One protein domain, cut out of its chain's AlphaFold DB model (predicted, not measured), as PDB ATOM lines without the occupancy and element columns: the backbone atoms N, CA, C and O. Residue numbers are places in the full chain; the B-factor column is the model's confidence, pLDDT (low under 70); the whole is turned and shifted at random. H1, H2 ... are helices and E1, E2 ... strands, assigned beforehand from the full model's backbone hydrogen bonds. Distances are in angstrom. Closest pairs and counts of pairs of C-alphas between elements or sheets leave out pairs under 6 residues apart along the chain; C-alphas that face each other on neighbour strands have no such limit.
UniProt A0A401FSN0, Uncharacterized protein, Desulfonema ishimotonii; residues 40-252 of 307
ATOM      1  N   LYS A  40      24.274 -22.171  -0.828       89.69
ATOM      2  CA  LYS A  40      24.939 -22.429  -2.116       89.69
ATOM      3  C   LYS A  40      25.496 -23.855  -2.228       89.69
ATOM      4  O   LYS A  40      25.846 -24.281  -3.328       89.69
ATOM      5  N   ALA A  41      25.564 -24.612  -1.133       92.00
ATOM      6  CA  ALA A  41      26.128 -25.959  -1.091       92.00
ATOM      7  C   ALA A  41      25.120 -27.024  -1.569       92.00
ATOM      8  O   ALA A  41      24.677 -27.876  -0.799       92.00
ATOM      9  N   ALA A  42      24.770 -26.996  -2.862       89.69
ATOM     10  CA  ALA A  42      23.747 -27.867  -3.454       89.69
ATOM     11  C   ALA A  42      23.971 -29.364  -3.166       89.69
ATOM     12  O   ALA A  42      23.042 -30.059  -2.775       89.69
ATOM     13  N   VAL A  43      25.214 -29.849  -3.270       91.31
ATOM     14  CA  VAL A  43      25.553 -31.258  -2.992       91.31
ATOM     15  C   VAL A  43      25.254 -31.641  -1.539       91.31
ATOM     16  O   VAL A  43      24.686 -32.700  -1.286       91.31
ATOM     17  N   ALA A  44      25.595 -30.776  -0.580       88.94
ATOM     18  CA  ALA A  44      25.301 -31.017   0.832       88.94
ATOM     19  C   ALA A  44      23.789 -30.956   1.113       88.94
ATOM     20  O   ALA A  44      23.279 -31.751   1.898       88.94
ATOM     21  N   SER A  45      23.066 -30.069   0.422       91.75
ATOM     22  CA  SER A  45      21.603 -30.000   0.496       91.75
ATOM     23  C   SER A  45      20.944 -31.303   0.024       91.75
ATOM     24  O   SER A  45      20.074 -31.834   0.710       91.75
ATOM     25  N   GLU A  46      21.403 -31.885  -1.088       93.50
ATOM     26  CA  GLU A  46      20.900 -33.182  -1.569       93.50
ATOM     27  C   GLU A  46      21.247 -34.339  -0.621       93.50
ATOM     28  O   GLU A  46      20.424 -35.227  -0.396       93.50
ATOM     29  N   ALA A  47      22.427 -34.313   0.006       90.94
ATOM     30  CA  ALA A  47      22.787 -35.298   1.026       90.94
ATOM     31  C   ALA A  47      21.864 -35.227   2.258       90.94
ATOM     32  O   ALA A  47      21.491 -36.265   2.803       90.94
ATOM     33  N   LEU A  48      21.449 -34.024   2.673       93.44
ATOM     34  CA  LEU A  48      20.474 -33.838   3.752       93.44
ATOM     35  C   LEU A  48      19.097 -34.409   3.381       93.44
ATOM     36  O   LEU A  48      18.480 -35.103   4.192       93.44
ATOM     37  N   LYS A  49      18.648 -34.195   2.140       95.19
ATOM     38  CA  LYS A  49      17.400 -34.792   1.635       95.19
ATOM     39  C   LYS A  49      17.435 -36.312   1.678       95.19
ATOM     40  O   LYS A  49      16.474 -36.934   2.123       95.19
ATOM     41  N   ALA A  50      18.563 -36.911   1.299       92.31
ATOM     42  CA  ALA A  50      18.742 -38.360   1.319       92.31
ATOM     43  C   ALA A  50      18.626 -38.983   2.725       92.31
ATOM     44  O   ALA A  50      18.342 -40.174   2.834       92.31
ATOM     45  N   ILE A  51      18.816 -38.199   3.793       89.75
ATOM     46  CA  ILE A  51      18.692 -38.658   5.186       89.75
ATOM     47  C   ILE A  51      17.401 -38.181   5.877       89.75
ATOM     48  O   ILE A  51      17.283 -38.311   7.095       89.75
ATOM     49  N   GLY A  52      16.432 -37.661   5.116       93.12
ATOM     50  CA  GLY A  52      15.085 -37.336   5.604       93.12
ATOM     51  C   GLY A  52      14.793 -35.851   5.835       93.12
ATOM     52  O   GLY A  52      13.694 -35.518   6.262       93.12
ATOM     53  N   PHE A  53      15.727 -34.945   5.535       95.12
ATOM     54  CA  PHE A  53      15.466 -33.502   5.557       95.12
ATOM     55  C   PHE A  53      14.943 -33.053   4.189       95.12
ATOM     56  O   PHE A  53      15.719 -32.608   3.347       95.12
ATOM     57  N   GLU A  54      13.637 -33.204   3.951       96.31
ATOM     58  CA  GLU A  54      12.992 -33.048   2.630       96.31
ATOM     59  C   GLU A  54      13.353 -31.744   1.893       96.31
ATOM     60  O   GLU A  54      13.508 -31.735   0.670       96.31
ATOM     61  N   ASN A  55      13.564 -30.654   2.636       96.81
ATOM     62  CA  ASN A  55      13.900 -29.334   2.097       96.81
ATOM     63  C   ASN A  55      15.399 -28.999   2.219       96.81
ATOM     64  O   ASN A  55      15.796 -27.838   2.126       96.81
ATOM     65  N   GLY A  56      16.259 -29.997   2.448       95.44
ATOM     66  CA  GLY A  56      17.693 -29.802   2.660       95.44
ATOM     67  C   GLY A  56      17.953 -28.824   3.807       95.44
ATOM     68  O   GLY A  56      17.382 -28.977   4.888       95.44
ATOM     69  N   PHE A  57      18.769 -27.792   3.565       96.06
ATOM     70  CA  PHE A  57      19.084 -26.760   4.565       96.06
ATOM     71  C   PHE A  57      17.900 -25.871   4.983       96.06
ATOM     72  O   PHE A  57      17.976 -25.244   6.041       96.06
ATOM     73  N   ASP A  58      16.822 -25.833   4.197       96.69
ATOM     74  CA  ASP A  58      15.592 -25.108   4.540       96.69
ATOM     75  C   ASP A  58      14.620 -25.975   5.362       96.69
ATOM     76  O   ASP A  58      13.539 -25.520   5.728       96.69
ATOM     77  N   SER A  59      14.987 -27.223   5.683       95.69
ATOM     78  CA  SER A  59      14.184 -28.065   6.576       95.69
ATOM     79  C   SER A  59      14.132 -27.453   7.970       95.69
ATOM     80  O   SER A  59      15.164 -27.086   8.536       95.69
ATOM     81  N   GLU A  60      12.929 -27.344   8.524       95.44
ATOM     82  CA  GLU A  60      12.740 -26.869   9.887       95.44
ATOM     83  C   GLU A  60      13.089 -27.961  10.886       95.44
ATOM     84  O   GLU A  60      12.779 -29.138  10.697       95.44
ATOM     85  N   LEU A  61      13.711 -27.547  11.983       91.00
ATOM     86  CA  LEU A  61      13.993 -28.429  13.090       91.00
ATOM     87  C   LEU A  61      13.489 -27.804  14.387       91.00
ATOM     88  O   LEU A  61      13.963 -26.750  14.822       91.00
ATOM     89  N   PHE A  62      12.504 -28.473  14.986       84.69
ATOM     90  CA  PHE A  62      11.898 -28.059  16.242       84.69
ATOM     91  C   PHE A  62      12.863 -28.330  17.396       84.69
ATOM     92  O   PHE A  62      13.208 -29.483  17.671       84.69
ATOM     93  N   PHE A  63      13.272 -27.268  18.086       77.31
ATOM     94  CA  PHE A  63      14.045 -27.366  19.315       77.31
ATOM     95  C   PHE A  63      13.243 -26.817  20.488       77.31
ATOM     96  O   PHE A  63      12.864 -25.643  20.528       77.31
ATOM     97  N   GLU A  64      13.037 -27.675  21.478       71.38
ATOM     98  CA  GLU A  64      12.434 -27.284  22.738       71.38
ATOM     99  C   GLU A  64      13.527 -26.906  23.737       71.38
ATOM    100  O   GLU A  64      14.225 -27.757  24.305       71.38
ATOM    101  N   THR A  65      13.686 -25.598  23.936       62.28
ATOM    102  CA  THR A  65      14.598 -25.057  24.940       62.28
ATOM    103  C   THR A  65      13.949 -25.179  26.315       62.28
ATOM    104  O   THR A  65      13.040 -24.418  26.654       62.28
ATOM    105  N   VAL A  66      14.426 -26.114  27.137       55.59
ATOM    106  CA  VAL A  66      14.049 -26.148  28.554       55.59
ATOM    107  C   VAL A  66      14.788 -25.011  29.249       55.59
ATOM    108  O   VAL A  66      16.007 -25.050  29.420       55.59
ATOM    109  N   ARG A  67      14.056 -23.965  29.636       56.72
ATOM    110  CA  ARG A  67      14.610 -22.904  30.477       56.72
ATOM    111  C   ARG A  67      14.815 -23.502  31.868       56.72
ATOM    112  O   ARG A  67      13.849 -23.707  32.592       56.72
ATOM    113  N   VAL A  68      16.060 -23.813  32.230       49.44
ATOM    114  CA  VAL A  68      16.378 -24.230  33.600       49.44
ATOM    115  C   VAL A  68      16.103 -23.035  34.509       49.44
ATOM    116  O   VAL A  68      16.804 -22.020  34.446       49.44
ATOM    117  N   VAL A  69      15.038 -23.130  35.306       48.75
ATOM    118  CA  VAL A  69      14.808 -22.230  36.436       48.75
ATOM    119  C   VAL A  69      15.919 -22.542  37.427       48.75
ATOM    120  O   VAL A  69      15.970 -23.622  37.998       48.75
ATOM    121  N   THR A  70      16.884 -21.641  37.544       48.91
ATOM    122  CA  THR A  70      17.839 -21.683  38.647       48.91
ATOM    123  C   THR A  70      17.113 -21.103  39.855       48.91
ATOM    124  O   THR A  70      16.749 -19.925  39.805       48.91
ATOM    125  N   ASP A  71      16.899 -21.911  40.893       46.56
ATOM    126  CA  ASP A  71      16.164 -21.546  42.119       46.56
ATOM    127  C   ASP A  71      16.726 -20.292  42.829       46.56
ATOM    128  O   ASP A  71      16.036 -19.649  43.616       46.56
ATOM    129  N   ASP A  72      17.947 -19.872  42.481       49.62
ATOM    130  CA  ASP A  72      18.657 -18.739  43.085       49.62
ATOM    131  C   ASP A  72      18.266 -17.345  42.542       49.62
ATOM    132  O   ASP A  72      18.856 -16.342  42.946       49.62
ATOM    133  N   ILE A  73      17.287 -17.232  41.630       48.53
ATOM    134  CA  ILE A  73      16.755 -15.929  41.176       48.53
ATOM    135  C   ILE A  73      15.255 -15.842  41.520       48.53
ATOM    136  O   ILE A  73      14.421 -16.221  40.692       48.53
ATOM    137  N   PRO A  74      14.884 -15.321  42.710       39.91
ATOM    138  CA  PRO A  74      13.562 -15.521  43.324       39.91
ATOM    139  C   PRO A  74      12.359 -14.789  42.693       39.91
ATOM    140  O   PRO A  74      11.394 -14.503  43.399       39.91
ATOM    141  N   SER A  75      12.360 -14.422  41.407       38.84
ATOM    142  CA  SER A  75      11.233 -13.642  40.854       38.84
ATOM    143  C   SER A  75      10.898 -13.819  39.373       38.84
ATOM    144  O   SER A  75      10.067 -13.075  38.855       38.84
ATOM    145  N   MET A  76      11.442 -14.823  38.680       36.91
ATOM    146  CA  MET A  76      10.916 -15.221  37.365       36.91
ATOM    147  C   MET A  76      10.139 -16.527  37.490       36.91
ATOM    148  O   MET A  76      10.611 -17.589  37.090       36.91
ATOM    149  N   ASN A  77       8.955 -16.421  38.093       37.44
ATOM    150  CA  ASN A  77       8.000 -17.514  38.174       37.44
ATOM    151  C   ASN A  77       7.533 -17.902  36.763       37.44
ATOM    152  O   ASN A  77       7.096 -17.055  35.986       37.44
ATOM    153  N   GLU A  78       7.649 -19.203  36.513       36.03
ATOM    154  CA  GLU A  78       7.373 -19.982  35.302       36.03
ATOM    155  C   GLU A  78       8.477 -19.994  34.219       36.03
ATOM    156  O   GLU A  78       8.822 -18.962  33.628       36.03
ATOM    157  N   PRO A  79       9.058 -21.178  33.913       41.84
ATOM    158  CA  PRO A  79       9.917 -21.341  32.754       41.84
ATOM    159  C   PRO A  79       9.060 -21.185  31.502       41.84
ATOM    160  O   PRO A  79       8.452 -22.137  31.027       41.84
ATOM    161  N   ASN A  80       9.044 -19.982  30.933       42.06
ATOM    162  CA  ASN A  80       8.574 -19.808  29.568       42.06
ATOM    163  C   ASN A  80       9.464 -20.664  28.661       42.06
ATOM    164  O   ASN A  80      10.620 -20.318  28.395       42.06
ATOM    165  N   MET A  81       8.931 -21.811  28.242       44.88
ATOM    166  CA  MET A  81       9.521 -22.648  27.212       44.88
ATOM    167  C   MET A  81       9.494 -21.836  25.925       44.88
ATOM    168  O   MET A  81       8.432 -21.539  25.385       44.88
ATOM    169  N   ILE A  82      10.665 -21.411  25.459       56.22
ATOM    170  CA  ILE A  82      10.774 -20.802  24.139       56.22
ATOM    171  C   ILE A  82      10.994 -21.969  23.185       56.22
ATOM    172  O   ILE A  82      12.122 -22.437  23.011       56.22
ATOM    173  N   SER A  83       9.902 -22.481  22.626       64.56
ATOM    174  CA  SER A  83       9.971 -23.285  21.416       64.56
ATOM    175  C   SER A  83      10.203 -22.339  20.247       64.56
ATOM    176  O   SER A  83       9.530 -21.316  20.096       64.56
ATOM    177  N   LYS A  84      11.215 -22.639  19.438       73.19
ATOM    178  CA  LYS A  84      11.456 -21.892  18.210       73.19
ATOM    179  C   LYS A  84      11.844 -22.852  17.104       73.19
ATOM    180  O   LYS A  84      12.747 -23.670  17.274       73.19
ATOM    181  N   ASN A  85      11.151 -22.719  15.981       85.69
ATOM    182  CA  ASN A  85      11.530 -23.373  14.743       85.69
ATOM    183  C   ASN A  85      12.598 -22.523  14.081       85.69
ATOM    184  O   ASN A  85      12.426 -21.317  13.906       85.69
ATOM    185  N   TYR A  86      13.690 -23.180  13.732       89.88
ATOM    186  CA  TYR A  86      14.704 -22.638  12.855       89.88
ATOM    187  C   TYR A  86      14.965 -23.665  11.764       89.88
ATOM    188  O   TYR A  86      14.893 -24.878  11.999       89.88
ATOM    189  N   THR A  87      15.281 -23.178  10.577       95.38
ATOM    190  CA  THR A  87      15.821 -24.010   9.505       95.38
ATOM    191  C   THR A  87      17.211 -24.520   9.884       95.38
ATOM    192  O   THR A  87      17.908 -23.927  10.715       95.38
ATOM    193  N   LEU A  88      17.666 -25.601   9.249       95.56
ATOM    194  CA  LEU A  88      19.032 -26.096   9.462       95.56
ATOM    195  C   LEU A  88      20.078 -25.018   9.148       95.56
ATOM    196  O   LEU A  88      21.064 -24.894   9.873       95.56
ATOM    197  N   SER A  89      19.848 -24.205   8.109       95.44
ATOM    198  CA  SER A  89      20.735 -23.084   7.772       95.44
ATOM    199  C   SER A  89      20.852 -22.068   8.909       95.44
ATOM    200  O   SER A  89      21.951 -21.608   9.204       95.44
ATOM    201  N   GLU A  90      19.752 -21.762   9.597       92.19
ATOM    202  CA  GLU A  90      19.742 -20.832  10.728       92.19
ATOM    203  C   GLU A  90      20.406 -21.433  11.972       92.19
ATOM    204  O   GLU A  90      21.090 -20.710  12.690       92.19
ATOM    205  N   TRP A  91      20.288 -22.745  12.208       92.94
ATOM    206  CA  TRP A  91      21.038 -23.416  13.280       92.94
ATOM    207  C   TRP A  91      22.550 -23.402  13.042       92.94
ATOM    208  O   TRP A  91      23.317 -23.178  13.980       92.94
ATOM    209  N   ILE A  92      22.975 -23.589  11.791       94.19
ATOM    210  CA  ILE A  92      24.375 -23.422  11.384       94.19
ATOM    211  C   ILE A  92      24.803 -21.963  11.571       94.19
ATOM    212  O   ILE A  92      25.837 -21.700  12.178       94.19
ATOM    213  N   GLY A  93      23.984 -21.007  11.125       90.69
ATOM    214  CA  GLY A  93      24.229 -19.582  11.343       90.69
ATOM    215  C   GLY A  93      24.413 -19.255  12.827       90.69
ATOM    216  O   GLY A  93      25.391 -18.615  13.206       90.69
ATOM    217  N   TYR A  94      23.527 -19.764  13.682       87.75
ATOM    218  CA  TYR A  94      23.595 -19.581  15.131       87.75
ATOM    219  C   TYR A  94      24.919 -20.091  15.705       87.75
ATOM    220  O   TYR A  94      25.547 -19.408  16.508       87.75
ATOM    221  N   GLY A  95      25.348 -21.286  15.294       88.56
ATOM    222  CA  GLY A  95      26.631 -21.843  15.715       88.56
ATOM    223  C   GLY A  95      27.823 -20.998  15.274       88.56
ATOM    224  O   GLY A  95      28.755 -20.802  16.046       88.56
ATOM    225  N   SER A  96      27.767 -20.453  14.056       89.44
ATOM    226  CA  SER A  96      28.842 -19.617  13.513       89.44
ATOM    227  C   SER A  96      28.952 -18.237  14.169       89.44
ATOM    228  O   SER A  96      30.025 -17.661  14.181       89.44
ATOM    229  N   GLU A  97      27.870 -17.703  14.737       84.88
ATOM    230  CA  GLU A  97      27.875 -16.410  15.445       84.88
ATOM    231  C   GLU A  97      28.172 -16.556  16.940       84.88
ATOM    232  O   GLU A  97      28.259 -15.567  17.662       84.88
ATOM    233  N   TRP A  98      28.269 -17.786  17.446       79.19
ATOM    234  CA  TRP A  98      28.348 -18.029  18.882       79.19
ATOM    235  C   TRP A  98      29.504 -17.273  19.548       79.19
ATOM    236  O   TRP A  98      29.302 -16.630  20.583       79.19
ATOM    237  N   GLU A  99      30.683 -17.323  18.933       73.94
ATOM    238  CA  GLU A  99      31.878 -16.644  19.425       73.94
ATOM    239  C   GLU A  99      31.718 -15.119  19.366       73.94
ATOM    240  O   GLU A  99      31.820 -14.455  20.402       73.94
ATOM    241  N   ASP A 100      31.324 -14.584  18.203       72.81
ATOM    242  CA  ASP A 100      31.033 -13.158  17.992       72.81
ATOM    243  C   ASP A 100      30.042 -12.613  19.043       72.81
ATOM    244  O   ASP A 100      30.211 -11.530  19.615       72.81
ATOM    245  N   GLY A 101      28.982 -13.377  19.329       64.62
ATOM    246  CA  GLY A 101      27.917 -12.980  20.244       64.62
ATOM    247  C   GLY A 101      28.339 -12.979  21.714       64.62
ATOM    248  O   GLY A 101      27.879 -12.127  22.481       64.62
ATOM    249  N   ILE A 102      29.231 -13.881  22.139       61.59
ATOM    250  CA  ILE A 102      29.751 -13.887  23.517       61.59
ATOM    251  C   ILE A 102      30.469 -12.575  23.842       61.59
ATOM    252  O   ILE A 102      30.298 -12.044  24.946       61.59
ATOM    253  N   LEU A 103      31.212 -12.034  22.876       54.31
ATOM    254  CA  LEU A 103      31.922 -10.762  23.003       54.31
ATOM    255  C   LEU A 103      30.939  -9.588  23.142       54.31
ATOM    256  O   LEU A 103      31.117  -8.710  23.989       54.31
ATOM    257  N   ALA A 104      29.843  -9.603  22.377       52.81
ATOM    258  CA  ALA A 104      28.853  -8.525  22.371       52.81
ATOM    259  C   ALA A 104      28.010  -8.435  23.663       52.81
ATOM    260  O   ALA A 104      27.607  -7.343  24.079       52.81
ATOM    261  N   TYR A 105      27.736  -9.558  24.336       52.88
ATOM    262  CA  TYR A 105      26.775  -9.622  25.452       52.88
ATOM    263  C   TYR A 105      27.345  -9.295  26.851       52.88
ATOM    264  O   TYR A 105      26.800  -9.746  27.861       52.88
ATOM    265  N   ARG A 106      28.383  -8.443  26.955       46.94
ATOM    266  CA  ARG A 106      28.963  -7.935  28.231       46.94
ATOM    267  C   ARG A 106      29.481  -9.014  29.192       46.94
ATOM    268  O   ARG A 106      29.593  -8.768  30.394       46.94
ATOM    269  N   ARG A 107      29.740 -10.225  28.701       48.25
ATOM    270  CA  ARG A 107      30.115 -11.349  29.566       48.25
ATOM    271  C   ARG A 107      31.554 -11.263  30.053       48.25
ATOM    272  O   ARG A 107      31.852 -11.739  31.142       48.25
ATOM    273  N   TYR A 108      32.385 -10.579  29.283       47.22
ATOM    274  CA  TYR A 108      33.681 -10.111  29.722       47.22
ATOM    275  C   TYR A 108      33.599  -8.603  29.968       47.22
ATOM    276  O   TYR A 108      32.869  -7.905  29.251       47.22
ATOM    277  N   PRO A 109      34.287  -8.077  30.998       49.09
ATOM    278  CA  PRO A 109      34.399  -6.639  31.170       49.09
ATOM    279  C   PRO A 109      34.872  -6.032  29.848       49.09
ATOM    280  O   PRO A 109      35.737  -6.603  29.194       49.09
ATOM    281  N   LEU A 110      34.354  -4.860  29.476       44.38
ATOM    282  CA  LEU A 110      34.765  -4.123  28.266       44.38
ATOM    283  C   LEU A 110      36.294  -3.890  28.172       44.38
ATOM    284  O   LEU A 110      36.793  -3.471  27.137       44.38
ATOM    285  N   LEU A 111      37.002  -4.108  29.285       44.72
ATOM    286  CA  LEU A 111      38.442  -3.959  29.498       44.72
ATOM    287  C   LEU A 111      39.076  -5.225  30.116       44.72
ATOM    288  O   LEU A 111      40.190  -5.177  30.630       44.72
ATOM    289  N   GLY A 112      38.337  -6.335  30.177       43.03
ATOM    290  CA  GLY A 112      38.806  -7.585  30.758       43.03
ATOM    291  C   GLY A 112      39.728  -8.288  29.776       43.03
ATOM    292  O   GLY A 112      39.352  -8.497  28.627       43.03
ATOM    293  N   TYR A 113      40.913  -8.674  30.245       39.78
ATOM    294  CA  TYR A 113      41.932  -9.389  29.464       39.78
ATOM    295  C   TYR A 113      41.376 -10.654  28.777       39.78
ATOM    296  O   TYR A 113      41.812 -11.033  27.697       39.78
ATOM    297  N   GLU A 114      40.356 -11.255  29.392       39.41
ATOM    298  CA  GLU A 114      39.647 -12.471  28.975       39.41
ATOM    299  C   GLU A 114      38.672 -12.260  27.804       39.41
ATOM    300  O   GLU A 114      38.213 -13.224  27.197       39.41
ATOM    301  N   GLY A 115      38.293 -11.011  27.523       36.78
ATOM    302  CA  GLY A 115      37.206 -10.701  26.602       36.78
ATOM    303  C   GLY A 115      37.621 -10.378  25.185       36.78
ATOM    304  O   GLY A 115      36.739 -10.065  24.403       36.78
ATOM    305  N   ILE A 116      38.918 -10.310  24.870       41.69
ATOM    306  CA  ILE A 116      39.352  -9.596  23.658       41.69
ATOM    307  C   ILE A 116      40.595 -10.208  22.976       41.69
ATOM    308  O   ILE A 116      41.235  -9.585  22.137       41.69
ATOM    309  N   THR A 117      40.963 -11.441  23.312       44.69
ATOM    310  CA  THR A 117      42.196 -12.069  22.806       44.69
ATOM    311  C   THR A 117      41.975 -13.546  22.502       44.69
ATOM    312  O   THR A 117      42.725 -14.410  22.947       44.69
ATOM    313  N   TYR A 118      40.927 -13.876  21.745       51.88
ATOM    314  CA  TYR A 118      40.914 -15.188  21.106       51.88
ATOM    315  C   TYR A 118      41.845 -15.104  19.909       51.88
ATOM    316  O   TYR A 118      41.460 -14.710  18.819       51.88
ATOM    317  N   GLY A 119      43.114 -15.418  20.150       54.41
ATOM    318  CA  GLY A 119      43.956 -15.913  19.085       54.41
ATOM    319  C   GLY A 119      43.328 -17.190  18.550       54.41
ATOM    320  O   GLY A 119      43.356 -18.221  19.223       54.41
ATOM    321  N   HIS A 120      42.709 -17.135  17.370       62.47
ATOM    322  CA  HIS A 120      42.168 -18.337  16.728       62.47
ATOM    323  C   HIS A 120      43.273 -19.297  16.298       62.47
ATOM    324  O   HIS A 120      43.022 -20.486  16.097       62.47
ATOM    325  N   PHE A 121      44.503 -18.797  16.180       65.75
ATOM    326  CA  PHE A 121      45.639 -19.519  15.639       65.75
ATOM    327  C   PHE A 121      46.841 -19.460  16.570       65.75
ATOM    328  O   PHE A 121      47.032 -18.513  17.326       65.75
ATOM    329  N   TYR A 122      47.641 -20.519  16.502       65.31
ATOM    330  CA  TYR A 122      48.913 -20.605  17.199       65.31
ATOM    331  C   TYR A 122      49.891 -19.572  16.625       65.31
ATOM    332  O   TYR A 122      50.079 -19.510  15.409       65.31
ATOM    333  N   ASP A 123      50.515 -18.792  17.500       61.56
ATOM    334  CA  ASP A 123      51.631 -17.902  17.211       61.56
ATOM    335  C   ASP A 123      52.959 -18.655  17.395       61.56
ATOM    336  O   ASP A 123      53.413 -18.871  18.527       61.56
ATOM    337  N   PRO A 124      53.630 -19.029  16.293       59.44
ATOM    338  CA  PRO A 124      54.891 -19.749  16.363       59.44
ATOM    339  C   PRO A 124      56.075 -18.872  16.798       59.44
ATOM    340  O   PRO A 124      57.130 -19.416  17.123       59.44
ATOM    341  N   TRP A 125      55.957 -17.537  16.780       52.69
ATOM    342  CA  TRP A 125      57.036 -16.635  17.197       52.69
ATOM    343  C   TRP A 125      57.086 -16.439  18.707       52.69
ATOM    344  O   TRP A 125      58.179 -16.297  19.256       52.69
ATOM    345  N   ASN A 126      55.926 -16.452  19.362       55.25
ATOM    346  CA  ASN A 126      55.817 -16.290  20.810       55.25
ATOM    347  C   ASN A 126      55.507 -17.607  21.547       55.25
ATOM    348  O   ASN A 126      55.387 -17.587  22.769       55.25
ATOM    349  N   ASP A 127      55.416 -18.732  20.821       61.84
ATOM    350  CA  ASP A 127      54.978 -20.049  21.323       61.84
ATOM    351  C   ASP A 127      53.643 -19.955  22.078       61.84
ATOM    352  O   ASP A 127      53.468 -20.449  23.193       61.84
ATOM    353  N   CYS A 128      52.716 -19.230  21.460       53.94
ATOM    354  CA  CYS A 128      51.557 -18.642  22.107       53.94
ATOM    355  C   CYS A 128      50.271 -19.072  21.357       53.94
ATOM    356  O   CYS A 128      50.313 -19.371  20.169       53.94
ATOM    357  N   GLY A 129      49.135 -19.250  22.030       61.56
ATOM    358  CA  GLY A 129      47.921 -19.881  21.500       61.56
ATOM    359  C   GLY A 129      46.730 -19.773  22.458       61.56
ATOM    360  O   GLY A 129      46.615 -18.829  23.236       61.56
ATOM    361  N   PHE A 130      45.810 -20.737  22.417       61.06
ATOM    362  CA  PHE A 130      44.628 -20.735  23.282       61.06
ATOM    363  C   PHE A 130      44.979 -20.846  24.781       61.06
ATOM    364  O   PHE A 130      45.697 -21.745  25.209       61.06
ATOM    365  N   MET A 131      44.401 -19.986  25.621       57.50
ATOM    366  CA  MET A 131      44.547 -20.071  27.081       57.50
ATOM    367  C   MET A 131      43.687 -21.204  27.658       57.50
ATOM    368  O   MET A 131      42.460 -21.173  27.563       57.50
ATOM    369  N   GLY A 132      44.304 -22.173  28.334       56.50
ATOM    370  CA  GLY A 132      43.595 -23.249  29.028       56.50
ATOM    371  C   GLY A 132      44.253 -23.648  30.345       56.50
ATOM    372  O   GLY A 132      45.380 -23.279  30.655       56.50
ATOM    373  N   GLU A 133      43.530 -24.381  31.184       49.66
ATOM    374  CA  GLU A 133      44.034 -24.764  32.502       49.66
ATOM    375  C   GLU A 133      44.954 -25.990  32.414       49.66
ATOM    376  O   GLU A 133      44.542 -27.060  31.966       49.66
ATOM    377  N   LYS A 134      46.205 -25.846  32.869       54.78
ATOM    378  CA  LYS A 134      47.189 -26.926  32.987       54.78
ATOM    379  C   LYS A 134      47.788 -26.914  34.389       54.78
ATOM    380  O   LYS A 134      48.357 -25.911  34.819       54.78
ATOM    381  N   ASP A 135      47.655 -28.037  35.096       65.06
ATOM    382  CA  ASP A 135      48.111 -28.210  36.483       65.06
ATOM    383  C   ASP A 135      47.478 -27.208  37.475       65.06
ATOM    384  O   ASP A 135      48.146 -26.709  38.379       65.06
ATOM    385  N   GLY A 136      46.193 -26.875  37.300       59.25
ATOM    386  CA  GLY A 136      45.480 -25.936  38.180       59.25
ATOM    387  C   GLY A 136      45.763 -24.455  37.906       59.25
ATOM    388  O   GLY A 136      45.408 -23.594  38.711       59.25
ATOM    389  N   VAL A 137      46.452 -24.139  36.803       56.12
ATOM    390  CA  VAL A 137      46.806 -22.769  36.408       56.12
ATOM    391  C   VAL A 137      46.392 -22.545  34.959       56.12
ATOM    392  O   VAL A 137      46.764 -23.329  34.087       56.12
ATOM    393  N   TYR A 138      45.663 -21.461  34.683       55.00
ATOM    394  CA  TYR A 138      45.433 -21.012  33.307       55.00
ATOM    395  C   TYR A 138      46.767 -20.611  32.681       55.00
ATOM    396  O   TYR A 138      47.415 -19.661  33.120       55.00
ATOM    397  N   LYS A 139      47.188 -21.372  31.678       57.47
ATOM    398  CA  LYS A 139      48.396 -21.144  30.900       57.47
ATOM    399  C   LYS A 139      48.045 -21.188  29.429       57.47
ATOM    400  O   LYS A 139      47.063 -21.792  29.010       57.47
ATOM    401  N   GLU A 140      48.887 -20.556  28.648       57.62
ATOM    402  CA  GLU A 140      48.811 -20.664  27.211       57.62
ATOM    403  C   GLU A 140      49.101 -22.106  26.791       57.62
ATOM    404  O   GLU A 140      50.081 -22.726  27.216       57.62
ATOM    405  N   ILE A 141      48.187 -22.670  26.019       59.00
ATOM    406  CA  ILE A 141      48.329 -23.959  25.371       59.00
ATOM    407  C   ILE A 141      48.579 -23.597  23.912       59.00
ATOM    408  O   ILE A 141      47.736 -22.953  23.296       59.00
ATOM    409  N   GLY A 142      49.744 -23.955  23.370       56.25
ATOM    410  CA  GLY A 142      50.151 -23.663  21.988       56.25
ATOM    411  C   GLY A 142      49.321 -24.402  20.928       56.25
ATOM    412  O   GLY A 142      49.860 -25.112  20.090       56.25
ATOM    413  N   GLN A 143      47.998 -24.308  21.013       61.72
ATOM    414  CA  GLN A 143      47.016 -24.932  20.145       61.72
ATOM    415  C   GLN A 143      46.171 -23.835  19.510       61.72
ATOM    416  O   GLN A 143      45.711 -22.917  20.195       61.72
ATOM    417  N   SER A 144      45.952 -23.952  18.202       70.62
ATOM    418  CA  SER A 144      44.965 -23.136  17.500       70.62
ATOM    419  C   SER A 144      43.542 -23.572  17.874       70.62
ATOM    420  O   SER A 144      43.309 -24.722  18.254       70.62
ATOM    421  N   LEU A 145      42.550 -22.694  17.712       71.00
ATOM    422  CA  LEU A 145      41.142 -23.081  17.820       71.00
ATOM    423  C   LEU A 145      40.747 -24.113  16.750       71.00
ATOM    424  O   LEU A 145      39.866 -24.934  17.003       71.00
ATOM    425  N   ILE A 146      41.429 -24.143  15.598       74.31
ATOM    426  CA  ILE A 146      41.260 -25.213  14.601       74.31
ATOM    427  C   ILE A 146      41.752 -26.559  15.136       74.31
ATOM    428  O   ILE A 146      41.065 -27.567  14.970       74.31
ATOM    429  N   ASP A 147      42.905 -26.599  15.803       75.81
ATOM    430  CA  ASP A 147      43.384 -27.827  16.442       75.81
ATOM    431  C   ASP A 147      42.416 -28.262  17.540       75.81
ATOM    432  O   ASP A 147      42.035 -29.429  17.599       75.81
ATOM    433  N   ARG A 148      41.907 -27.304  18.320       73.31
ATOM    434  CA  ARG A 148      40.875 -27.543  19.330       73.31
ATOM    435  C   ARG A 148      39.580 -28.083  18.724       73.31
ATOM    436  O   ARG A 148      38.897 -28.904  19.338       73.31
ATOM    437  N   ALA A 149      39.217 -27.672  17.510       82.31
ATOM    438  CA  ALA A 149      38.079 -28.245  16.797       82.31
ATOM    439  C   ALA A 149      38.277 -29.742  16.488       82.31
ATOM    440  O   ALA A 149      37.297 -30.438  16.226       82.31
ATOM    441  N   ASN A 150      39.502 -30.264  16.576       82.38
ATOM    442  CA  ASN A 150      39.804 -31.692  16.492       82.38
ATOM    443  C   ASN A 150      39.924 -32.384  17.857       82.38
ATOM    444  O   ASN A 150      40.105 -33.604  17.878       82.38
ATOM    445  N   ASP A 151      39.785 -31.659  18.972       77.62
ATOM    446  CA  ASP A 151      39.855 -32.244  20.308       77.62
ATOM    447  C   ASP A 151      38.862 -33.391  20.433       77.62
ATOM    448  O   ASP A 151      37.646 -33.253  20.254       77.62
ATOM    449  N   THR A 152      39.390 -34.560  20.768       66.00
ATOM    450  CA  THR A 152      38.555 -35.686  21.139       66.00
ATOM    451  C   THR A 152      38.010 -35.453  22.535       66.00
ATOM    452  O   THR A 152      38.742 -35.076  23.450       66.00
ATOM    453  N   VAL A 153      36.735 -35.775  22.730       63.19
ATOM    454  CA  VAL A 153      36.221 -36.068  24.068       63.19
ATOM    455  C   VAL A 153      37.088 -37.182  24.630       63.19
ATOM    456  O   VAL A 153      37.152 -38.241  24.007       63.19
ATOM    457  N   SER A 154      37.767 -36.966  25.756       57.28
ATOM    458  CA  SER A 154      38.410 -38.093  26.422       57.28
ATOM    459  C   SER A 154      37.326 -39.128  26.731       57.28
ATOM    460  O   SER A 154      36.266 -38.799  27.268       57.28
ATOM    461  N   ASP A 155      37.570 -40.389  26.370       47.75
ATOM    462  CA  ASP A 155      36.632 -41.493  26.623       47.75
ATOM    463  C   ASP A 155      36.375 -41.706  28.129       47.75
ATOM    464  O   ASP A 155      35.447 -42.412  28.513       47.75
ATOM    465  N   SER A 156      37.126 -41.022  28.999       48.91
ATOM    466  CA  SER A 156      36.937 -40.960  30.451       48.91
ATOM    467  C   SER A 156      35.696 -40.167  30.885       48.91
ATOM    468  O   SER A 156      35.669 -39.618  31.987       48.91
ATOM    469  N   ALA A 157      34.650 -40.099  30.056       50.62
ATOM    470  CA  ALA A 157      33.421 -39.396  30.406       50.62
ATOM    471  C   ALA A 157      32.666 -40.007  31.603       50.62
ATOM    472  O   ALA A 157      31.737 -39.397  32.138       50.62
ATOM    473  N   ASP A 158      33.094 -41.188  32.042       49.72
ATOM    474  CA  ASP A 158      32.596 -41.874  33.227       49.72
ATOM    475  C   ASP A 158      33.279 -41.422  34.531       49.72
ATOM    476  O   ASP A 158      32.695 -41.579  35.603       49.72
ATOM    477  N   GLU A 159      34.451 -40.781  34.447       51.31
ATOM    478  CA  GLU A 159      35.249 -40.304  35.584       51.31
ATOM    479  C   GLU A 159      35.453 -38.784  35.533       51.31
ATOM    480  O   GLU A 159      36.549 -38.288  35.767       51.31
ATOM    481  N   TRP A 160      34.412 -38.003  35.226       54.78
ATOM    482  CA  TRP A 160      34.484 -36.572  35.533       54.78
ATOM    483  C   TRP A 160      34.289 -36.404  37.042       54.78
ATOM    484  O   TRP A 160      33.147 -36.545  37.500       54.78
ATOM    485  N   PRO A 161      35.335 -36.090  37.838       46.97
ATOM    486  CA  PRO A 161      35.093 -35.533  39.157       46.97
ATOM    487  C   PRO A 161      34.228 -34.285  38.962       46.97
ATOM    488  O   PRO A 161      34.402 -33.553  37.988       46.97
ATOM    489  N   GLU A 162      33.303 -34.013  39.880       50.97
ATOM    490  CA  GLU A 162      32.428 -32.828  39.831       50.97
ATOM    491  C   GLU A 162      33.188 -31.489  39.691       50.97
ATOM    492  O   GLU A 162      32.556 -30.453  39.497       50.97
ATOM    493  N   VAL A 163      34.525 -31.493  39.781       41.16
ATOM    494  CA  VAL A 163      35.347 -30.310  40.032       41.16
ATOM    495  C   VAL A 163      36.524 -30.107  39.062       41.16
ATOM    496  O   VAL A 163      37.010 -28.985  39.001       41.16
ATOM    497  N   VAL A 164      37.008 -31.086  38.280       42.53
ATOM    498  CA  VAL A 164      38.254 -30.869  37.501       42.53
ATOM    499  C   VAL A 164      38.196 -31.444  36.087       42.53
ATOM    500  O   VAL A 164      37.743 -32.566  35.879       42.53
ATOM    501  N   MET A 165      38.742 -30.646  35.163       44.25
ATOM    502  CA  MET A 165      38.728 -30.707  33.701       44.25
ATOM    503  C   MET A 165      37.454 -30.105  33.089       44.25
ATOM    504  O   MET A 165      36.328 -30.497  33.393       44.25
ATOM    505  N   GLY A 166      37.643 -29.091  32.244       49.59
ATOM    506  CA  GLY A 166      36.563 -28.424  31.520       49.59
ATOM    507  C   GLY A 166      35.803 -29.401  30.620       49.59
ATOM    508  O   GLY A 166      36.346 -30.439  30.245       49.59
ATOM    509  N   PRO A 167      34.542 -29.097  30.277       52.72
ATOM    510  CA  PRO A 167      33.728 -29.987  29.462       52.72
ATOM    511  C   PRO A 167      34.448 -30.338  28.151       52.72
ATOM    512  O   PRO A 167      35.240 -29.530  27.656       52.72
ATOM    513  N   PRO A 168      34.149 -31.514  27.567       65.62
ATOM    514  CA  PRO A 168      34.605 -31.832  26.221       65.62
ATOM    515  C   PRO A 168      34.302 -30.654  25.303       65.62
ATOM    516  O   PRO A 168      33.220 -30.084  25.451       65.62
ATOM    517  N   ASN A 169      35.211 -30.307  24.384       77.94
ATOM    518  CA  ASN A 169      34.953 -29.235  23.427       77.94
ATOM    519  C   ASN A 169      33.691 -29.580  22.625       77.94
ATOM    520  O   ASN A 169      33.723 -30.370  21.678       77.94
ATOM    521  N   GLU A 170      32.564 -29.012  23.040       82.81
ATOM    522  CA  GLU A 170      31.251 -29.311  22.491       82.81
ATOM    523  C   GLU A 170      31.107 -28.770  21.061       82.81
ATOM    524  O   GLU A 170      30.271 -29.221  20.277       82.81
ATOM    525  N   TRP A 171      32.016 -27.866  20.699       86.00
ATOM    526  CA  TRP A 171      32.144 -27.268  19.385       86.00
ATOM    527  C   TRP A 171      33.130 -28.008  18.460       86.00
ATOM    528  O   TRP A 171      33.378 -27.564  17.343       86.00
ATOM    529  N   SER A 172      33.669 -29.155  18.888       87.19
ATOM    530  CA  SER A 172      34.608 -29.955  18.091       87.19
ATOM    531  C   SER A 172      33.926 -30.802  17.006       87.19
ATOM    532  O   SER A 172      32.793 -31.271  17.148       87.19
ATOM    533  N   TYR A 173      34.653 -31.086  15.925       89.88
ATOM    534  CA  TYR A 173      34.239 -31.994  14.859       89.88
ATOM    535  C   TYR A 173      33.922 -33.416  15.365       89.88
ATOM    536  O   TYR A 173      32.861 -33.946  15.005       89.88
ATOM    537  N   PRO A 174      34.746 -34.050  16.231       90.81
ATOM    538  CA  PRO A 174      34.372 -35.315  16.855       90.81
ATOM    539  C   PRO A 174      33.041 -35.238  17.609       90.81
ATOM    540  O   PRO A 174      32.244 -36.176  17.524       90.81
ATOM    541  N   MET A 175      32.759 -34.128  18.301       89.88
ATOM    542  CA  MET A 175      31.483 -33.956  18.990       89.88
ATOM    543  C   MET A 175      30.306 -33.802  18.019       89.88
ATOM    544  O   MET A 175      29.309 -34.500  18.197       89.88
ATOM    545  N   ALA A 176      30.426 -32.990  16.960       92.25
ATOM    546  CA  ALA A 176      29.407 -32.896  15.903       92.25
ATOM    547  C   ALA A 176      29.039 -34.282  15.367       92.25
ATOM    548  O   ALA A 176      27.865 -34.631  15.257       92.25
ATOM    549  N   LYS A 177      30.056 -35.102  15.082       92.81
ATOM    550  CA  LYS A 177      29.873 -36.481  14.629       92.81
ATOM    551  C   LYS A 177      29.108 -37.315  15.661       92.81
ATOM    552  O   LYS A 177      28.195 -38.048  15.295       92.81
ATOM    553  N   ASN A 178      29.451 -37.209  16.942       93.06
ATOM    554  CA  ASN A 178      28.768 -37.952  18.002       93.06
ATOM    555  C   ASN A 178      27.304 -37.533  18.155       93.06
ATOM    556  O   ASN A 178      26.441 -38.405  18.257       93.06
ATOM    557  N   TYR A 179      27.021 -36.229  18.126       93.81
ATOM    558  CA  TYR A 179      25.655 -35.717  18.140       93.81
ATOM    559  C   TYR A 179      24.857 -36.233  16.939       93.81
ATOM    560  O   TYR A 179      23.743 -36.730  17.109       93.81
ATOM    561  N   TYR A 180      25.458 -36.206  15.749       95.50
ATOM    562  CA  TYR A 180      24.838 -36.696  14.525       95.50
ATOM    563  C   TYR A 180      24.469 -38.178  14.625       95.50
ATOM    564  O   TYR A 180      23.332 -38.553  14.338       95.50
ATOM    565  N   TYR A 181      25.399 -39.027  15.076       95.81
ATOM    566  CA  TYR A 181      25.119 -40.455  15.229       95.81
ATOM    567  C   TYR A 181      24.050 -40.720  16.280       95.81
ATOM    568  O   TYR A 181      23.159 -41.516  16.010       95.81
ATOM    569  N   ALA A 182      24.092 -40.033  17.424       95.62
ATOM    570  CA  ALA A 182      23.058 -40.162  18.444       95.62
ATOM    571  C   ALA A 182      21.671 -39.810  17.881       95.62
ATOM    572  O   ALA A 182      20.717 -40.571  18.052       95.62
ATOM    573  N   ALA A 183      21.561 -38.695  17.152       95.19
ATOM    574  CA  ALA A 183      20.322 -38.291  16.496       95.19
ATOM    575  C   ALA A 183      19.852 -39.326  15.463       95.19
ATOM    576  O   ALA A 183      18.671 -39.675  15.419       95.19
ATOM    577  N   LEU A 184      20.762 -39.848  14.639       95.25
ATOM    578  CA  LEU A 184      20.431 -40.791  13.574       95.25
ATOM    579  C   LEU A 184      19.956 -42.142  14.125       95.25
ATOM    580  O   LEU A 184      18.950 -42.664  13.653       95.25
ATOM    581  N   THR A 185      20.646 -42.687  15.128       96.62
ATOM    582  CA  THR A 185      20.356 -44.017  15.688       96.62
ATOM    583  C   THR A 185      19.254 -44.002  16.742       96.62
ATOM    584  O   THR A 185      18.702 -45.054  17.060       96.62
ATOM    585  N   GLY A 186      18.947 -42.837  17.322       96.62
ATOM    586  CA  GLY A 186      18.098 -42.756  18.509       96.62
ATOM    587  C   GLY A 186      18.753 -43.353  19.762       96.62
ATOM    588  O   GLY A 186      18.050 -43.647  20.732       96.62
ATOM    589  N   ASP A 187      20.075 -43.541  19.745       97.44
ATOM    590  CA  ASP A 187      20.875 -44.050  20.856       97.44
ATOM    591  C   ASP A 187      21.995 -43.057  21.192       97.44
ATOM    592  O   ASP A 187      22.998 -42.945  20.486       97.44
ATOM    593  N   SER A 188      21.823 -42.336  22.299       94.25
ATOM    594  CA  SER A 188      22.808 -41.399  22.834       94.25
ATOM    595  C   SER A 188      23.620 -41.997  23.991       94.25
ATOM    596  O   SER A 188      24.262 -41.268  24.735       94.25
ATOM    597  N   THR A 189      23.657 -43.320  24.174       93.38
ATOM    598  CA  THR A 189      24.372 -43.950  25.304       93.38
ATOM    599  C   THR A 189      25.895 -43.965  25.179       93.38
ATOM    600  O   THR A 189      26.563 -44.419  26.104       93.38
ATOM    601  N   LYS A 190      26.466 -43.414  24.094       89.00
ATOM    602  CA  LYS A 190      27.924 -43.239  23.955       89.00
ATOM    603  C   LYS A 190      28.535 -42.476  25.138       89.00
ATOM    604  O   LYS A 190      29.646 -42.787  25.545       89.00
ATOM    605  N   TYR A 191      27.808 -41.497  25.676       85.38
ATOM    606  CA  TYR A 191      28.198 -40.768  26.875       85.38
ATOM    607  C   TYR A 191      27.108 -40.908  27.927       85.38
ATOM    608  O   TYR A 191      25.931 -40.691  27.635       85.38
ATOM    609  N   LYS A 192      27.495 -41.197  29.175       84.25
ATOM    610  CA  LYS A 192      26.560 -41.193  30.311       84.25
ATOM    611  C   LYS A 192      25.858 -39.842  30.445       84.25
ATOM    612  O   LYS A 192      24.665 -39.784  30.732       84.25
ATOM    613  N   LYS A 193      26.609 -38.760  30.223       82.94
ATOM    614  CA  LYS A 193      26.149 -37.373  30.255       82.94
ATOM    615  C   LYS A 193      26.777 -36.600  29.100       82.94
ATOM    616  O   LYS A 193      27.998 -36.525  29.009       82.94
ATOM    617  N   TRP A 194      25.954 -36.003  28.249       84.81
ATOM    618  CA  TRP A 194      26.419 -35.193  27.127       84.81
ATOM    619  C   TRP A 194      26.747 -33.768  27.566       84.81
ATOM    620  O   TRP A 194      26.009 -33.207  28.390       84.81
ATOM    621  N   PRO A 195      27.804 -33.152  27.005       77.75
ATOM    622  CA  PRO A 195      27.985 -31.722  27.151       77.75
ATOM    623  C   PRO A 195      26.823 -31.018  26.454       77.75
ATOM    624  O   PRO A 195      26.457 -31.352  25.324       77.75
ATOM    625  N   CYS A 196      26.207 -30.073  27.159       73.75
ATOM    626  CA  CYS A 196      25.188 -29.222  26.573       73.75
ATOM    627  C   CYS A 196      25.869 -28.132  25.741       73.75
ATOM    628  O   CYS A 196      26.805 -27.485  26.213       73.75
ATOM    629  N   MET A 197      25.361 -27.886  24.533       75.12
ATOM    630  CA  MET A 197      25.807 -26.744  23.738       75.12
ATOM    631  C   MET A 197      25.524 -25.451  24.497       75.12
ATOM    632  O   MET A 197      24.389 -25.209  24.923       75.12
ATOM    633  N   ARG A 198      26.553 -24.618  24.686       68.00
ATOM    634  CA  ARG A 198      26.410 -23.318  25.348       68.00
ATOM    635  C   ARG A 198      25.463 -22.435  24.535       68.00
ATOM    636  O   ARG A 198      25.823 -21.943  23.474       68.00
ATOM    637  N   GLN A 199      24.262 -22.193  25.052       63.34
ATOM    638  CA  GLN A 199      23.311 -21.258  24.450       63.34
ATOM    639  C   GLN A 199      23.580 -19.836  24.961       63.34
ATOM    640  O   GLN A 199      23.769 -19.648  26.164       63.34
ATOM    641  N   PHE A 200      23.580 -18.850  24.050       53.09
ATOM    642  CA  PHE A 200      24.042 -17.455  24.221       53.09
ATOM    643  C   PHE A 200      23.894 -16.833  25.625       53.09
ATOM    644  O   PHE A 200      24.791 -16.140  26.100       53.09
ATOM    645  N   PHE A 201      22.772 -17.063  26.309       47.69
ATOM    646  CA  PHE A 201      22.379 -16.267  27.471       47.69
ATOM    647  C   PHE A 201      22.732 -16.850  28.841       47.69
ATOM    648  O   PHE A 201      22.586 -16.128  29.828       47.69
ATOM    649  N   ARG A 202      23.181 -18.109  28.961       47.44
ATOM    650  CA  ARG A 202      23.536 -18.676  30.277       47.44
ATOM    651  C   ARG A 202      24.780 -19.582  30.220       47.44
ATOM    652  O   ARG A 202      24.785 -20.542  29.460       47.44
ATOM    653  N   PRO A 203      25.811 -19.334  31.062       42.22
ATOM    654  CA  PRO A 203      26.956 -20.233  31.274       42.22
ATOM    655  C   PRO A 203      26.613 -21.618  31.793       42.22
ATOM    656  O   PRO A 203      27.512 -22.435  31.950       42.22
ATOM    657  N   TYR A 204      25.369 -21.824  32.210       44.47
ATOM    658  CA  TYR A 204      25.048 -22.939  33.064       44.47
ATOM    659  C   TYR A 204      25.175 -24.248  32.287       44.47
ATOM    660  O   TYR A 204      24.286 -24.638  31.538       44.47
ATOM    661  N   TYR A 205      26.264 -24.960  32.573       50.34
ATOM    662  CA  TYR A 205      26.485 -26.375  32.272       50.34
ATOM    663  C   TYR A 205      25.472 -27.306  32.976       50.34
ATOM    664  O   TYR A 205      25.668 -28.521  33.023       50.34
ATOM    665  N   SER A 206      24.408 -26.761  33.578       41.59
ATOM    666  CA  SER A 206      23.539 -27.460  34.529       41.59
ATOM    667  C   SER A 206      22.472 -28.343  33.879       41.59
ATOM    668  O   SER A 206      21.638 -28.904  34.578       41.59
ATOM    669  N   GLY A 207      22.518 -28.527  32.559       53.53
ATOM    670  CA  GLY A 207      21.607 -29.397  31.818       53.53
ATOM    671  C   GLY A 207      22.323 -30.546  31.117       53.53
ATOM    672  O   GLY A 207      22.076 -30.766  29.936       53.53
ATOM    673  N   ARG A 208      23.250 -31.247  31.785       71.06
ATOM    674  CA  ARG A 208      23.869 -32.445  31.193       71.06
ATOM    675  C   ARG A 208      22.768 -33.444  30.833       71.06
ATOM    676  O   ARG A 208      22.063 -33.930  31.714       71.06
ATOM    677  N   HIS A 209      22.622 -33.738  29.547       81.25
ATOM    678  CA  HIS A 209      21.603 -34.666  29.070       81.25
ATOM    679  C   HIS A 209      22.103 -36.098  29.225       81.25
ATOM    680  O   HIS A 209      23.195 -36.425  28.760       81.25
ATOM    681  N   GLU A 210      21.328 -36.938  29.903       86.88
ATOM    682  CA  GLU A 210      21.688 -38.340  30.088       86.88
ATOM    683  C   GLU A 210      21.613 -39.101  28.763       86.88
ATOM    684  O   GLU A 210      20.708 -38.884  27.952       86.88
ATOM    685  N   GLY A 211      22.583 -39.990  28.548       89.44
ATOM    686  CA  GLY A 211      22.563 -40.904  27.416       89.44
ATOM    687  C   GLY A 211      21.354 -41.836  27.496       89.44
ATOM    688  O   GLY A 211      21.083 -42.437  28.536       89.44
ATOM    689  N   LYS A 212      20.622 -41.967  26.392       94.69
ATOM    690  CA  LYS A 212      19.335 -42.663  26.336       94.69
ATOM    691  C   LYS A 212      19.202 -43.475  25.049       94.69
ATOM    692  O   LYS A 212      19.557 -43.005  23.971       94.69
ATOM    693  N   LYS A 213      18.638 -44.681  25.164       97.06
ATOM    694  CA  LYS A 213      18.180 -45.497  24.026       97.06
ATOM    695  C   LYS A 213      16.733 -45.185  23.680       97.06
ATOM    696  O   LYS A 213      15.957 -44.823  24.563       97.06
ATOM    697  N   ASN A 214      16.353 -45.436  22.432       96.81
ATOM    698  CA  ASN A 214      14.992 -45.222  21.938       96.81
ATOM    699  C   ASN A 214      14.540 -43.770  22.157       96.81
ATOM    700  O   ASN A 214      13.455 -43.514  22.682       96.81
ATOM    701  N   MET A 215      15.416 -42.821  21.813       95.69
ATOM    702  CA  MET A 215      15.097 -41.400  21.888       95.69
ATOM    703  C   MET A 215      13.848 -41.084  21.061       95.69
ATOM    704  O   MET A 215      13.713 -41.545  19.924       95.69
ATOM    705  N   ASN A 216      12.944 -40.287  21.628       94.12
ATOM    706  CA  ASN A 216      11.792 -39.777  20.891       94.12
ATOM    707  C   ASN A 216      12.225 -38.702  19.876       94.12
ATOM    708  O   ASN A 216      13.387 -38.297  19.824       94.12
ATOM    709  N   GLU A 217      11.291 -38.232  19.052       92.31
ATOM    710  CA  GLU A 217      11.582 -37.248  18.007       92.31
ATOM    711  C   GLU A 217      12.176 -35.944  18.558       92.31
ATOM    712  O   GLU A 217      13.196 -35.481  18.054       92.31
ATOM    713  N   THR A 218      11.619 -35.400  19.642       90.06
ATOM    714  CA  THR A 218      12.133 -34.186  20.297       90.06
ATOM    715  C   THR A 218      13.577 -34.361  20.776       90.06
ATOM    716  O   THR A 218      14.413 -33.473  20.602       90.06
ATOM    717  N   GLU A 219      13.897 -35.512  21.367       91.06
ATOM    718  CA  GLU A 219      15.248 -35.844  21.825       91.06
ATOM    719  C   GLU A 219      16.217 -35.980  20.645       91.06
ATOM    720  O   GLU A 219      17.305 -35.411  20.686       91.06
ATOM    721  N   ARG A 220      15.813 -36.655  19.563       93.88
ATOM    722  CA  ARG A 220      16.621 -36.763  18.337       93.88
ATOM    723  C   ARG A 220      16.864 -35.397  17.694       93.88
ATOM    724  O   ARG A 220      17.999 -35.091  17.334       93.88
ATOM    725  N   ASN A 221      15.829 -34.561  17.605       92.31
ATOM    726  CA  ASN A 221      15.928 -33.217  17.043       92.31
ATOM    727  C   ASN A 221      16.907 -32.357  17.841       92.31
ATOM    728  O   ASN A 221      17.755 -31.711  17.240       92.31
ATOM    729  N   ARG A 222      16.908 -32.435  19.177       91.00
ATOM    730  CA  ARG A 222      17.923 -31.764  20.012       91.00
ATOM    731  C   ARG A 222      19.355 -32.117  19.605       91.00
ATOM    732  O   ARG A 222      20.186 -31.222  19.472       91.00
ATOM    733  N   PHE A 223      19.646 -33.395  19.381       93.12
ATOM    734  CA  PHE A 223      20.976 -33.826  18.945       93.12
ATOM    735  C   PHE A 223      21.312 -33.350  17.522       93.12
ATOM    736  O   PHE A 223      22.444 -32.939  17.260       93.12
ATOM    737  N   PHE A 224      20.337 -33.318  16.610       94.88
ATOM    738  CA  PHE A 224      20.528 -32.677  15.308       94.88
ATOM    739  C   PHE A 224      20.795 -31.172  15.441       94.88
ATOM    740  O   PHE A 224      21.732 -30.682  14.817       94.88
ATOM    741  N   THR A 225      20.057 -30.441  16.285       92.38
ATOM    742  CA  THR A 225      20.318 -29.017  16.562       92.38
ATOM    743  C   THR A 225      21.766 -28.796  16.961       92.38
ATOM    744  O   THR A 225      22.449 -27.974  16.357       92.38
ATOM    745  N   TRP A 226      22.249 -29.555  17.948       92.06
ATOM    746  CA  TRP A 226      23.625 -29.432  18.412       92.06
ATOM    747  C   TRP A 226      24.628 -29.771  17.320       92.06
ATOM    748  O   TRP A 226      25.583 -29.031  17.143       92.06
ATOM    749  N   THR A 227      24.365 -30.806  16.515       94.56
ATOM    750  CA  THR A 227      25.183 -31.122  15.333       94.56
ATOM    751  C   THR A 227      25.333 -29.904  14.420       94.56
ATOM    752  O   THR A 227      26.451 -29.534  14.066       94.56
ATOM    753  N   PHE A 228      24.225 -29.258  14.046       94.88
ATOM    754  CA  PHE A 228      24.242 -28.122  13.125       94.88
ATOM    755  C   PHE A 228      24.870 -26.868  13.739       94.88
ATOM    756  O   PHE A 228      25.601 -26.164  13.048       94.88
ATOM    757  N   GLN A 229      24.674 -26.626  15.036       91.81
ATOM    758  CA  GLN A 229      25.373 -25.560  15.755       91.81
ATOM    759  C   GLN A 229      26.889 -25.804  15.784       91.81
ATOM    760  O   GLN A 229      27.662 -24.914  15.438       91.81
ATOM    761  N   THR A 230      27.328 -27.017  16.125       91.25
ATOM    762  CA  THR A 230      28.746 -27.389  16.113       91.25
ATOM    763  C   THR A 230      29.353 -27.214  14.715       91.25
ATOM    764  O   THR A 230      30.422 -26.626  14.579       91.25
ATOM    765  N   LEU A 231      28.650 -27.639  13.657       93.31
ATOM    766  CA  LEU A 231      29.075 -27.403  12.269       93.31
ATOM    767  C   LEU A 231      29.182 -25.910  11.933       93.31
ATOM    768  O   LEU A 231      30.123 -25.506  11.256       93.31
ATOM    769  N   GLY A 232      28.247 -25.096  12.419       92.38
ATOM    770  CA  GLY A 232      28.299 -23.641  12.306       92.38
ATOM    771  C   GLY A 232      29.572 -23.044  12.887       92.38
ATOM    772  O   GLY A 232      30.240 -22.258  12.219       92.38
ATOM    773  N   HIS A 233      29.949 -23.455  14.094       89.06
ATOM    774  CA  HIS A 233      31.178 -22.974  14.719       89.06
ATOM    775  C   HIS A 233      32.435 -23.435  13.970       89.06
ATOM    776  O   HIS A 233      33.361 -22.657  13.780       89.06
ATOM    777  N   ILE A 234      32.455 -24.665  13.448       89.56
ATOM    778  CA  ILE A 234      33.562 -25.125  12.595       89.56
ATOM    779  C   ILE A 234      33.678 -24.247  11.337       89.56
ATOM    780  O   ILE A 234      34.783 -23.882  10.947       89.56
ATOM    781  N   LEU A 235      32.555 -23.870  10.712       90.81
ATOM    782  CA  LEU A 235      32.564 -22.948   9.569       90.81
ATOM    783  C   LEU A 235      33.062 -21.549   9.944       90.81
ATOM    784  O   LEU A 235      33.725 -20.926   9.121       90.81
ATOM    785  N   HIS A 236      32.761 -21.075  11.154       88.88
ATOM    786  CA  HIS A 236      33.317 -19.834  11.690       88.88
ATOM    787  C   HIS A 236      34.848 -19.908  11.769       88.88
ATOM    788  O   HIS A 236      35.513 -19.118  11.113       88.88
ATOM    789  N   LEU A 237      35.410 -20.946  12.395       86.38
ATOM    790  CA  LEU A 237      36.869 -21.121  12.478       86.38
ATOM    791  C   LEU A 237      37.543 -21.237  11.099       86.38
ATOM    792  O   LEU A 237      38.641 -20.725  10.876       86.38
ATOM    793  N   VAL A 238      36.886 -21.903  10.142       87.06
ATOM    794  CA  VAL A 238      37.364 -21.961   8.752       87.06
ATOM    795  C   VAL A 238      37.322 -20.579   8.098       87.06
ATOM    796  O   VAL A 238      38.253 -20.233   7.372       87.06
ATOM    797  N   ALA A 239      36.280 -19.781   8.337       85.69
ATOM    798  CA  ALA A 239      36.203 -18.417   7.828       85.69
ATOM    799  C   ALA A 239      37.317 -17.540   8.420       85.69
ATOM    800  O   ALA A 239      38.028 -16.885   7.655       85.69
ATOM    801  N   ASP A 240      37.556 -17.617   9.728       83.00
ATOM    802  CA  ASP A 240      38.624 -16.864  10.392       83.00
ATOM    803  C   ASP A 240      40.017 -17.266   9.903       83.00
ATOM    804  O   ASP A 240      40.899 -16.419   9.781       83.00
ATOM    805  N   SER A 241      40.212 -18.518   9.474       83.19
ATOM    806  CA  SER A 241      41.472 -18.953   8.842       83.19
ATOM    807  C   SER A 241      41.800 -18.246   7.526       83.19
ATOM    808  O   SER A 241      42.931 -18.316   7.045       83.19
ATOM    809  N   SER A 242      40.819 -17.566   6.928       83.06
ATOM    810  CA  SER A 242      41.014 -16.762   5.722       83.06
ATOM    811  C   SER A 242      41.352 -15.297   6.009       83.06
ATOM    812  O   SER A 242      41.684 -14.562   5.077       83.06
ATOM    813  N   VAL A 243      41.296 -14.869   7.274       80.62
ATOM    814  CA  VAL A 243      41.632 -13.508   7.700       80.62
ATOM    815  C   VAL A 243      43.117 -13.459   8.072       80.62
ATOM    816  O   VAL A 243      43.543 -14.123   9.022       80.62
ATOM    817  N   PRO A 244      43.941 -12.660   7.364       80.81
ATOM    818  CA  PRO A 244      45.372 -12.602   7.628       80.81
ATOM    819  C   PRO A 244      45.722 -12.241   9.075       80.81
ATOM    820  O   PRO A 244      46.657 -12.830   9.607       80.81
ATOM    821  N   ALA A 245      44.988 -11.324   9.717       74.50
ATOM    822  CA  ALA A 245      45.211 -10.989  11.127       74.50
ATOM    823  C   ALA A 245      45.057 -12.205  12.044       74.50
ATOM    824  O   ALA A 245      45.993 -12.507  12.784       74.50
ATOM    825  N   HIS A 246      43.959 -12.960  11.920       77.56
ATOM    826  CA  HIS A 246      43.743 -14.173  12.716       77.56
ATOM    827  C   HIS A 246      44.885 -15.168  12.510       77.56
ATOM    828  O   HIS A 246      45.482 -15.624  13.479       77.56
ATOM    829  N   THR A 247      45.295 -15.432  11.263       77.19
ATOM    830  CA  THR A 247      46.399 -16.378  10.986       77.19
ATOM    831  C   THR A 247      47.779 -15.922  11.472       77.19
ATOM    832  O   THR A 247      48.663 -16.759  11.641       77.19
ATOM    833  N   ARG A 248      47.986 -14.615  11.685       71.88
ATOM    834  CA  ARG A 248      49.204 -14.061  12.301       71.88
ATOM    835  C   ARG A 248      49.112 -13.970  13.823       71.88
ATOM    836  O   ARG A 248      50.087 -13.563  14.443       71.88
ATOM    837  N   ASN A 249      47.966 -14.334  14.397       70.19
ATOM    838  CA  ASN A 249      47.623 -14.090  15.790       70.19
ATOM    839  C   ASN A 249      47.660 -12.595  16.174       70.19
ATOM    840  O   ASN A 249      47.984 -12.227  17.304       70.19
ATOM    841  N   ASP A 250      47.322 -11.710  15.231       69.06
ATOM    842  CA  ASP A 250      47.219 -10.278  15.498       69.06
ATOM    843  C   ASP A 250      45.915 -10.002  16.248       69.06
ATOM    844  O   ASP A 250      44.889  -9.670  15.651       69.06
ATOM    845  N   ALA A 251      45.952 -10.145  17.573       63.62
ATOM    846  CA  ALA A 251      44.805  -9.847  18.415       63.62
ATOM    847  C   ALA A 251      44.379  -8.382  18.230       63.62
ATOM    848  O   ALA A 251      45.135  -7.452  18.527       63.62
ATOM    849  N   HIS A 252      43.149  -8.168  17.767       59.75
ATOM    850  CA  HIS A 252      42.570  -6.839  17.631       59.75
ATOM    851  C   HIS A 252      41.288  -6.717  18.446       59.75
ATOM    852  O   HIS A 252      40.372  -7.536  18.363       59.75
TER     853      HIS A 252
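This is residues 40 to 252 of the 307 residues of an uncharacterized protein of Desulfonema ishimotonii (UniProt A0A401FSN0). One long helix, H6, runs through the middle, with H5 folded back beside it and H2 crossing it on the opposite side. The loosely tied hairpin of E1 and E2 packs on the first part of H6 through E1, and the tip of its loop, residues 71 to 76, sticks out; a second small hairpin, E3 and E4, stays apart from H6 and is followed by the short helix H4, which touches H6 at residues 234 to 238, while H1 sits off to the side of the body. The printed part has 213 residues with seven named helices and four named strands, in the order H1 E1 E2 H2 H3 E3 E4 H4 H5 H6 H7; the class is mixed, helices and strands, and under half of the residues, 92, are in named elements. Both two-strand sheets are antiparallel. The whole is compact, with a radius of gyration of the C-alphas of 18.3 A and spans of 49 by 48 by 35 A.

Begin with E1, residues 60 to 65, and E2, residues 82 to 87, an antiparallel hairpin in which N 61 and O 86 are 2.9 A apart. Next look at H6, residues 217 to 240, the hub: its Arg 222 has its C-alpha 5.9 A from that of Phe 63, the closest pair with E1. H5, residues 173 to 185, touches H6 at a shallow tilt of 23 degrees, opposite ways, a helical hairpin; the closest C-alphas, of Ala 183 and Arg 220, are 4.4 A apart. H2, residues 88 to 96, touches H6 with residues 225 to 236 of H6 alone, closest at the C-alphas of Gly 95 and Gln 229, 3.9 A, at a steep tilt of 51 degrees, the same way. H3, residues 98 to 104, is close to H6 but not clearly touching, closest at the C-alphas of Trp 98 and His 233, 7.1 A. H4, residues 145 to 148, touches H6 with residues 234 to 238 of H6 alone, closest at the C-alphas of Ile 146 and Leu 237, 6.4 A. H7, residues 244 to 247, is close to H6 but not clearly touching, closest at the C-alphas of Asp 240 and His 246, 6.2 A. E3, residues 130 to 134, and E4, residues 137 to 141, are an antiparallel hairpin, with N 139 and O 132 2.8 A apart. H1, residues 42 to 50, touches no helix. Each O i to N i+4 pair is within hydrogen-bond range in H1, H2, H5 and H6, and 2 of 3 are in H3; H4 and H7 are too short for such a pair.

Find C-alpha 42 at (23.747, -27.867, -3.454), where H1 begins its 12.6 A. E1 and E2 measure 15.3 and 15.8 A, H2 12.4 A, H3 10.1 A, E3 11.8 A, E4 11.2 A, H4 4.7 A, H5 18.4 A and H7 5.2 A. H6 runs 34.7 A from C-alpha 217 at (11.582, -37.248, 18.007) to C-alpha 240 at (38.624, -16.864, 10.392).

The C-alphas farthest apart, of Asn 77 and Trp 125, are 53.3 A apart. The printed part has no cut. The links E1 to E2, H3 to E3, H4 to H5 and H5 to H6 are long. The mean pLDDT of the printed part is 72.6; look for values under 70 at residues 65 to 83, 101 to 143, 152 to 168, 198 to 207 and 250 to 252.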